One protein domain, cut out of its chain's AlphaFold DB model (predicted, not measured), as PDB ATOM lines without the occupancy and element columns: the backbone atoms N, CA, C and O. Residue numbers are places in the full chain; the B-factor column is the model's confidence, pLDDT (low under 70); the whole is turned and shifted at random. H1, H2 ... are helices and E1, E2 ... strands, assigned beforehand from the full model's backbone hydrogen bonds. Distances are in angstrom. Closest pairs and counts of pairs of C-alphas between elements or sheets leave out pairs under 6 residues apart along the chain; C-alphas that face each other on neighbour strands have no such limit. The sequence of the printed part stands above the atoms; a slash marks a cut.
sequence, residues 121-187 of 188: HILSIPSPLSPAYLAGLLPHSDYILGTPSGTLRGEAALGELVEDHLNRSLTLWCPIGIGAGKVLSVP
ATOM      1  N   HIS A 121       4.661  50.469  39.797       86.38
ATOM      2  CA  HIS A 121       6.082  50.214  39.568       86.38
ATOM      3  C   HIS A 121       6.478  48.841  40.105       86.38
ATOM      4  O   HIS A 121       6.220  48.524  41.268       86.38
ATOM      5  N   ILE A 122       7.141  48.031  39.280       88.62
ATOM      6  CA  ILE A 122       7.707  46.765  39.746       88.62
ATOM      7  C   ILE A 122       8.969  47.064  40.550       88.62
ATOM      8  O   ILE A 122       9.997  47.425  39.988       88.62
ATOM      9  N   LEU A 123       8.913  46.892  41.869       89.81
ATOM     10  CA  LEU A 123      10.062  47.142  42.745       89.81
ATOM     11  C   LEU A 123      10.976  45.927  42.870       89.81
ATOM     12  O   LEU A 123      12.192  46.049  42.813       89.81
ATOM     13  N   SER A 124      10.401  44.745  43.059       91.00
ATOM     14  CA  SER A 124      11.163  43.513  43.237       91.00
ATOM     15  C   SER A 124      10.342  42.312  42.794       91.00
ATOM     16  O   SER A 124       9.115  42.378  42.717       91.00
ATOM     17  N   ILE A 125      11.033  41.216  42.489       91.38
ATOM     18  CA  ILE A 125      10.412  39.937  42.159       91.38
ATOM     19  C   ILE A 125      10.871  38.919  43.202       91.38
ATOM     20  O   ILE A 125      12.077  38.716  43.351       91.38
ATOM     21  N   PRO A 126       9.940  38.284  43.933       88.75
ATOM     22  CA  PRO A 126      10.284  37.517  45.127       88.75
ATOM     23  C   PRO A 126      10.969  36.177  44.825       88.75
ATOM     24  O   PRO A 126      11.664  35.645  45.683       88.75
ATOM     25  N   SER A 127      10.758  35.593  43.639       91.06
ATOM     26  CA  SER A 127      11.287  34.267  43.294       91.06
ATOM     27  C   SER A 127      11.364  34.044  41.777       91.06
ATOM     28  O   SER A 127      10.469  34.507  41.063       91.06
ATOM     29  N   PRO A 128      12.353  33.275  41.272       89.44
ATOM     30  CA  PRO A 128      12.428  32.868  39.865       89.44
ATOM     31  C   PRO A 128      11.315  31.896  39.434       89.44
ATOM     32  O   PRO A 128      11.138  31.637  38.251       89.44
ATOM     33  N   LEU A 129      10.555  31.348  40.383       89.25
ATOM     34  CA  LEU A 129       9.366  30.534  40.101       89.25
ATOM     35  C   LEU A 129       8.069  31.341  40.216       89.25
ATOM     36  O   LEU A 129       6.986  30.799  40.020       89.25
ATOM     37  N   SER A 130       8.163  32.628  40.564       90.00
ATOM     38  CA  SER A 130       6.982  33.473  40.684       90.00
ATOM     39  C   SER A 130       6.371  33.771  39.308       90.00
ATOM     40  O   SER A 130       7.097  33.887  38.317       90.00
ATOM     41  N   PRO A 131       5.053  34.003  39.243       89.44
ATOM     42  CA  PRO A 131       4.365  34.426  38.023       89.44
ATOM     43  C   PRO A 131       5.007  35.628  37.352       89.44
ATOM     44  O   PRO A 131       5.153  35.655  36.136       89.44
ATOM     45  N   ALA A 132       5.416  36.610  38.159       89.81
ATOM     46  CA  ALA A 132       6.022  37.843  37.682       89.81
ATOM     47  C   ALA A 132       7.346  37.579  36.959       89.81
ATOM     48  O   ALA A 132       7.591  38.155  35.899       89.81
ATOM     49  N   TYR A 133       8.167  36.670  37.496       89.25
ATOM     50  CA  TYR A 133       9.405  36.245  36.848       89.25
ATOM     51  C   TYR A 133       9.130  35.511  35.534       89.25
ATOM     52  O   TYR A 133       9.748  35.814  34.516       89.25
ATOM     53  N   LEU A 134       8.179  34.573  35.542       89.56
ATOM     54  CA  LEU A 134       7.818  33.784  34.361       89.56
ATOM     55  C   LEU A 134       7.209  34.649  33.246       89.56
ATOM     56  O   LEU A 134       7.467  34.406  32.070       89.56
ATOM     57  N   ALA A 135       6.473  35.700  33.612       87.75
ATOM     58  CA  ALA A 135       5.968  36.730  32.702       87.75
ATOM     59  C   ALA A 135       7.068  37.667  32.170       87.75
ATOM     60  O   ALA A 135       6.804  38.532  31.330       87.75
ATOM     61  N   GLY A 136       8.294  37.533  32.684       88.50
ATOM     62  CA  GLY A 136       9.447  38.338  32.310       88.50
ATOM     63  C   GLY A 136       9.384  39.776  32.814       88.50
ATOM     64  O   GLY A 136       9.994  40.636  32.181       88.50
ATOM     65  N   LEU A 137       8.635  40.077  33.885       89.31
ATOM     66  CA  LEU A 137       8.653  41.409  34.498       89.31
ATOM     67  C   LEU A 137      10.070  41.752  34.979       89.31
ATOM     68  O   LEU A 137      10.819  40.885  35.428       89.31
ATOM     69  N   LEU A 138      10.444  43.021  34.864       87.31
ATOM     70  CA  LEU A 138      11.768  43.524  35.203       87.31
ATOM     71  C   LEU A 138      11.680  44.451  36.422       87.31
ATOM     72  O   LEU A 138      11.037  45.503  36.336       87.31
ATOM     73  N   PRO A 139      12.356  44.110  37.536       88.06
ATOM     74  CA  PRO A 139      12.474  44.995  38.685       88.06
ATOM     75  C   PRO A 139      13.033  46.358  38.289       88.06
ATOM     76  O   PRO A 139      13.918  46.465  37.436       88.06
ATOM     77  N   HIS A 140      12.498  47.399  38.911       83.06
ATOM     78  CA  HIS A 140      12.820  48.814  38.739       83.06
ATOM     79  C   HIS A 140      12.609  49.394  37.331       83.06
ATOM     80  O   HIS A 140      12.574  50.614  37.188       83.06
ATOM     81  N   SER A 141      12.426  48.558  36.310       81.44
ATOM     82  CA  SER A 141      12.352  48.969  34.905       81.44
ATOM     83  C   SER A 141      10.928  48.938  34.360       81.44
ATOM     84  O   SER A 141      10.566  49.789  33.548       81.44
ATOM     85  N   ASP A 142      10.125  47.964  34.791       84.75
ATOM     86  CA  ASP A 142       8.758  47.822  34.308       84.75
ATOM     87  C   ASP A 142       7.754  48.604  35.147       84.75
ATOM     88  O   ASP A 142       7.786  48.622  36.382       84.75
ATOM     89  N   TYR A 143       6.797  49.179  34.427       84.94
ATOM     90  CA  TYR A 143       5.613  49.821  34.968       84.94
ATOM     91  C   TYR A 143       4.385  49.146  34.365       84.94
ATOM     92  O   TYR A 143       4.333  48.925  33.154       84.94
ATOM     93  N   ILE A 144       3.404  48.822  35.198       86.38
ATOM     94  CA  ILE A 144       2.101  48.327  34.767       86.38
ATOM     95  C   ILE A 144       1.174  49.533  34.653       86.38
ATOM     96  O   ILE A 144       0.945  50.235  35.638       86.38
ATOM     97  N   LEU A 145       0.636  49.754  33.454       81.38
ATOM     98  CA  LEU A 145      -0.332  50.826  33.181       81.38
ATOM     99  C   LEU A 145      -1.787  50.335  33.186       81.38
ATOM    100  O   LEU A 145      -2.728  51.125  33.196       81.38
ATOM    101  N   GLY A 146      -1.985  49.021  33.107       83.88
ATOM    102  CA  GLY A 146      -3.308  48.415  33.025       83.88
ATOM    103  C   GLY A 146      -3.293  47.088  32.285       83.88
ATOM    104  O   GLY A 146      -2.273  46.399  32.222       83.88
ATOM    105  N   THR A 147      -4.438  46.747  31.701       83.31
ATOM    106  CA  THR A 147      -4.656  45.517  30.928       83.31
ATOM    107  C   THR A 147      -5.247  45.850  29.558       83.31
ATOM    108  O   THR A 147      -5.800  46.938  29.382       83.31
ATOM    109  N   PRO A 148      -5.218  44.925  28.582       78.81
ATOM    110  CA  PRO A 148      -5.960  45.096  27.331       78.81
ATOM    111  C   PRO A 148      -7.468  45.324  27.527       78.81
ATOM    112  O   PRO A 148      -8.113  45.911  26.663       78.81
ATOM    113  N   SER A 149      -8.031  44.874  28.652       72.75
ATOM    114  CA  SER A 149      -9.449  45.029  28.991       72.75
ATOM    115  C   SER A 149      -9.796  46.406  29.566       72.75
ATOM    116  O   SER A 149     -10.977  46.732  29.670       72.75
ATOM    117  N   GLY A 150      -8.801  47.226  29.922       71.12
ATOM    118  CA  GLY A 150      -9.012  48.585  30.413       71.12
ATOM    119  C   GLY A 150      -7.938  49.082  31.383       71.12
ATOM    120  O   GLY A 150      -7.030  48.355  31.800       71.12
ATOM    121  N   THR A 151      -8.064  50.360  31.745       68.19
ATOM    122  CA  THR A 151      -7.220  51.031  32.741       68.19
ATOM    123  C   THR A 151      -7.646  50.638  34.153       68.19
ATOM    124  O   THR A 151      -8.833  50.646  34.472       68.19
ATOM    125  N   LEU A 152      -6.672  50.336  35.008       75.19
ATOM    126  CA  LEU A 152      -6.901  50.044  36.420       75.19
ATOM    127  C   LEU A 152      -7.083  51.355  37.190       75.19
ATOM    128  O   LEU A 152      -6.312  52.288  36.984       75.19
ATOM    129  N   ARG A 153      -8.096  51.446  38.059       75.31
ATOM    130  CA  ARG A 153      -8.423  52.682  38.787       75.31
ATOM    131  C   ARG A 153      -8.418  52.484  40.294       75.31
ATOM    132  O   ARG A 153      -9.219  51.720  40.807       75.31
ATOM    133  N   GLY A 154      -7.600  53.269  40.990       72.75
ATOM    134  CA  GLY A 154      -7.468  53.207  42.445       72.75
ATOM    135  C   GLY A 154      -6.374  52.239  42.889       72.75
ATOM    136  O   GLY A 154      -5.964  51.363  42.137       72.75
ATOM    137  N   GLU A 155      -5.893  52.417  44.117       75.88
ATOM    138  CA  GLU A 155      -4.719  51.716  44.658       75.88
ATOM    139  C   GLU A 155      -4.896  50.188  44.716       75.88
ATOM    140  O   GLU A 155      -3.967  49.443  44.400       75.88
ATOM    141  N   ALA A 156      -6.108  49.725  45.040       84.00
ATOM    142  CA  ALA A 156      -6.442  48.305  45.158       84.00
ATOM    143  C   ALA A 156      -6.654  47.596  43.809       84.00
ATOM    144  O   ALA A 156      -6.626  46.369  43.759       84.00
ATOM    145  N   ALA A 157      -6.818  48.336  42.705       85.31
ATOM    146  CA  ALA A 157      -7.296  47.769  41.444       85.31
ATOM    147  C   ALA A 157      -6.383  46.691  40.854       85.31
ATOM    148  O   ALA A 157      -6.872  45.731  40.268       85.31
ATOM    149  N   LEU A 158      -5.059  46.826  40.999       87.12
ATOM    150  CA  LEU A 158      -4.143  45.775  40.552       87.12
ATOM    151  C   LEU A 158      -4.267  44.513  41.415       87.12
ATOM    152  O   LEU A 158      -4.199  43.415  40.874       87.12
ATOM    153  N   GLY A 159      -4.453  44.664  42.730       87.06
ATOM    154  CA  GLY A 159      -4.644  43.537  43.645       87.06
ATOM    155  C   GLY A 159      -5.928  42.775  43.330       87.06
ATOM    156  O   GLY A 159      -5.872  41.581  43.057       87.06
ATOM    157  N   GLU A 160      -7.051  43.492  43.251       88.94
ATOM    158  CA  GLU A 160      -8.364  42.933  42.895       88.94
ATOM    159  C   GLU A 160      -8.327  42.220  41.535       88.94
ATOM    160  O   GLU A 160      -8.783  41.088  41.398       88.94
ATOM    161  N   LEU A 161      -7.693  42.833  40.531       87.81
ATOM    162  CA  LEU A 161      -7.537  42.230  39.208       87.81
ATOM    163  C   LEU A 161      -6.748  40.914  39.246       87.81
ATOM    164  O   LEU A 161      -7.081  39.976  38.515       87.81
ATOM    165  N   VAL A 162      -5.670  40.862  40.033       88.75
ATOM    166  CA  VAL A 162      -4.853  39.653  40.194       88.75
ATOM    167  C   VAL A 162      -5.665  38.560  40.888       88.75
ATOM    168  O   VAL A 162      -5.641  37.418  40.428       88.75
ATOM    169  N   GLU A 163      -6.427  38.904  41.928       88.44
ATOM    170  CA  GLU A 163      -7.321  37.978  42.637       88.44
ATOM    171  C   GLU A 163      -8.428  37.422  41.720       88.44
ATOM    172  O   GLU A 163      -8.670  36.212  41.691       88.44
ATOM    173  N   ASP A 164      -9.025  38.259  40.871       87.56
ATOM    174  CA  ASP A 164     -10.040  37.843  39.890       87.56
ATOM    175  C   ASP A 164      -9.492  36.897  38.800       87.56
ATOM    176  O   ASP A 164     -10.252  36.197  38.115       87.56
ATOM    177  N   HIS A 165      -8.167  36.860  38.628       87.50
ATOM    178  CA  HIS A 165      -7.471  36.032  37.641       87.50
ATOM    179  C   HIS A 165      -6.729  34.839  38.249       87.50
ATOM    180  O   HIS A 165      -5.937  34.206  37.548       87.50
ATOM    181  N   LEU A 166      -7.015  34.467  39.501       87.38
ATOM    182  CA  LEU A 166      -6.481  33.240  40.096       87.38
ATOM    183  C   LEU A 166      -6.767  32.023  39.201       87.38
ATOM    184  O   LEU A 166      -7.892  31.789  38.746       87.38
ATOM    185  N   ASN A 167      -5.727  31.229  38.956       84.44
ATOM    186  CA  ASN A 167      -5.707  30.078  38.049       84.44
ATOM    187  C   ASN A 167      -5.990  30.417  36.573       84.44
ATOM    188  O   ASN A 167      -6.380  29.541  35.795       84.44
ATOM    189  N   ARG A 168      -5.805  31.678  36.168       87.12
ATOM    190  CA  ARG A 168      -5.978  32.155  34.790       87.12
ATOM    191  C   ARG A 168      -4.778  32.992  34.351       87.12
ATOM    192  O   ARG A 168      -3.947  33.425  35.150       87.12
ATOM    193  N   SER A 169      -4.687  33.202  33.042       85.31
ATOM    194  CA  SER A 169      -3.711  34.115  32.455       85.31
ATOM    195  C   SER A 169      -4.242  35.545  32.500       85.31
ATOM    196  O   SER A 169      -5.355  35.805  32.044       85.31
ATOM    197  N   LEU A 170      -3.428  36.465  33.004       86.00
ATOM    198  CA  LEU A 170      -3.685  37.895  33.061       86.00
ATOM    199  C   LEU A 170      -2.685  38.630  32.169       86.00
ATOM    200  O   LEU A 170      -1.479  38.564  32.392       86.00
ATOM    201  N   THR A 171      -3.169  39.365  31.172       87.12
ATOM    202  CA  THR A 171      -2.297  40.182  30.319       87.12
ATOM    203  C   THR A 171      -2.169  41.589  30.888       87.12
ATOM    204  O   THR A 171      -3.155  42.311  31.016       87.12
ATOM    205  N   LEU A 172      -0.938  41.998  31.176       87.69
ATOM    206  CA  LEU A 172      -0.568  43.314  31.682       87.69
ATOM    207  C   LEU A 172       0.093  44.138  30.580       87.69
ATOM    208  O   LEU A 172       0.946  43.645  29.838       87.69
ATOM    209  N   TRP A 173      -0.255  45.414  30.492       82.88
ATOM    210  CA  TRP A 173       0.390  46.336  29.568       82.88
ATOM    211  C   TRP A 173       1.578  47.030  30.239       82.88
ATOM    212  O   TRP A 173       1.410  47.822  31.168       82.88
ATOM    213  N   CYS A 174       2.776  46.703  29.748       78.19
ATOM    214  CA  CYS A 174       4.050  47.276  30.177       78.19
ATOM    215  C   CYS A 174       4.719  47.966  28.971       78.19
ATOM    216  O   CYS A 174       5.003  47.289  27.982       78.19
ATOM    217  N   PRO A 175       4.977  49.281  29.012       66.06
ATOM    218  CA  PRO A 175       5.438  50.050  27.852       66.06
ATOM    219  C   PRO A 175       6.946  49.934  27.555       66.06
ATOM    220  O   PRO A 175       7.371  50.314  26.467       66.06
ATOM    221  N   ILE A 176       7.765  49.444  28.496       60.16
ATOM    222  CA  ILE A 176       9.242  49.448  28.385       60.16
ATOM    223  C   ILE A 176       9.831  48.048  28.106       60.16
ATOM    224  O   ILE A 176      10.935  47.940  27.571       60.16
ATOM    225  N   GLY A 177       9.094  46.968  28.380       51.88
ATOM    226  CA  GLY A 177       9.525  45.606  28.062       51.88
ATOM    227  C   GLY A 177       9.462  45.309  26.560       51.88
ATOM    228  O   GLY A 177       8.526  45.711  25.876       51.88
ATOM    229  N   ILE A 178      10.451  44.583  26.034       38.28
ATOM    230  CA  ILE A 178      10.417  44.034  24.671       38.28
ATOM    231  C   ILE A 178       9.157  43.157  24.550       38.28
ATOM    232  O   ILE A 178       9.097  42.081  25.136       38.28
ATOM    233  N   GLY A 179       8.147  43.649  23.829       45.78
ATOM    234  CA  GLY A 179       6.823  43.032  23.711       45.78
ATOM    235  C   GLY A 179       5.752  43.849  24.432       45.78
ATOM    236  O   GLY A 179       5.672  43.864  25.658       45.78
ATOM    237  N   ALA A 180       4.904  44.535  23.664       50.12
ATOM    238  CA  ALA A 180       3.715  45.176  24.209       50.12
ATOM    239  C   ALA A 180       2.758  44.081  24.716       50.12
ATOM    240  O   ALA A 180       2.094  43.420  23.922       50.12
ATOM    241  N   GLY A 181       2.725  43.878  26.034       58.88
ATOM    242  CA  GLY A 181       1.880  42.883  26.698       58.88
ATOM    243  C   GLY A 181       2.688  41.763  27.352       58.88
ATOM    244  O   GLY A 181       3.285  40.936  26.668       58.88
ATOM    245  N   LYS A 182       2.681  41.717  28.687       72.06
ATOM    246  CA  LYS A 182       3.257  40.627  29.487       72.06
ATOM    247  C   LYS A 182       2.136  39.768  30.047       72.06
ATOM    248  O   LYS A 182       1.175  40.303  30.589       72.06
ATOM    249  N   VAL A 183       2.238  38.451  29.899       74.94
ATOM    250  CA  VAL A 183       1.205  37.514  30.357       74.94
ATOM    251  C   VAL A 183       1.640  36.899  31.679       74.94
ATOM    252  O   VAL A 183       2.619  36.162  31.739       74.94
ATOM    253  N   LEU A 184       0.902  37.217  32.734       75.50
ATOM    254  CA  LEU A 184       1.064  36.709  34.086       75.50
ATOM    255  C   LEU A 184       0.162  35.484  34.281       75.50
ATOM    256  O   LEU A 184      -1.050  35.585  34.122       75.50
ATOM    257  N   SER A 185       0.717  34.329  34.643       76.62
ATOM    258  CA  SER A 185      -0.086  33.167  35.060       76.62
ATOM    259  C   SER A 185      -0.253  33.190  36.573       76.62
ATOM    260  O   SER A 185       0.722  32.942  37.273       76.62
ATOM    261  N   VAL A 186      -1.445  33.509  37.083       71.50
ATOM    262  CA  VAL A 186      -1.659  33.711  38.527       71.50
ATOM    263  C   VAL A 186      -1.969  32.367  39.219       71.50
ATOM    264  O   VAL A 186      -2.994  31.759  38.909       71.50
ATOM    265  N   PRO A 187      -1.106  31.857  40.117       58.59
ATOM    266  CA  PRO A 187      -1.306  30.632  40.870       58.59
ATOM    267  C   PRO A 187      -2.140  30.918  42.120       58.59
ATOM    268  O   PRO A 187      -2.279  32.069  42.529       58.59
TER     269      PRO A 187
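Overview. This is residues 121 to 187 of the 188 residues of the protein "PDZ GRASP-type domain-containing protein" of Coccidioides immitis RMSCC 3703 (UniProt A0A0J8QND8). Little regular structure: a short hairpin of two strands, E1 and E2, stands amid loops, with the short helix H1 near E2 and the helix H2 near E1. A long loop, residues 135 to 156, leads from H1 across to H2. The printed part has 67 residues, 20 in named elements, in the order H1, H2, E1, E2; the class is mixed and the sheet antiparallel. It is compact, with a radius of gyration of the C-alphas of 11.1 A, and rounded, spanning 25 by 24 by 20 A.

Arrangement. E1, residues 169 to 172, and E2, residues 182 to 185, form an antiparallel hairpin, at 150 degrees between directions; N 170 and O 184 are within hydrogen-bond range at 2.8 A. The closest C-alphas of H1, residues 131 to 134, and E2 are those of Pro 131 and Ser 185, 5.5 A apart. Those of H2, residues 157 to 164, and E1 are Val 162 and Leu 170, 7.4 A. H1 and H2 are apart. In H2 every O i to N i+4 pair is within hydrogen-bond range; H1 is too short for one.

Along the chain. H2 is 10.4 A long and E2 9.9 A. C-alpha 131 begins H1 at (4.365, 34.426, 38.023); C-alpha 185 ends E2 at (-0.086, 33.167, 35.060).

Size, cuts and confidence. The printed part has no cut. The link from H1 to H2 is long. The pLDDT is under 70 at residues 151, 175 to 181 and 187.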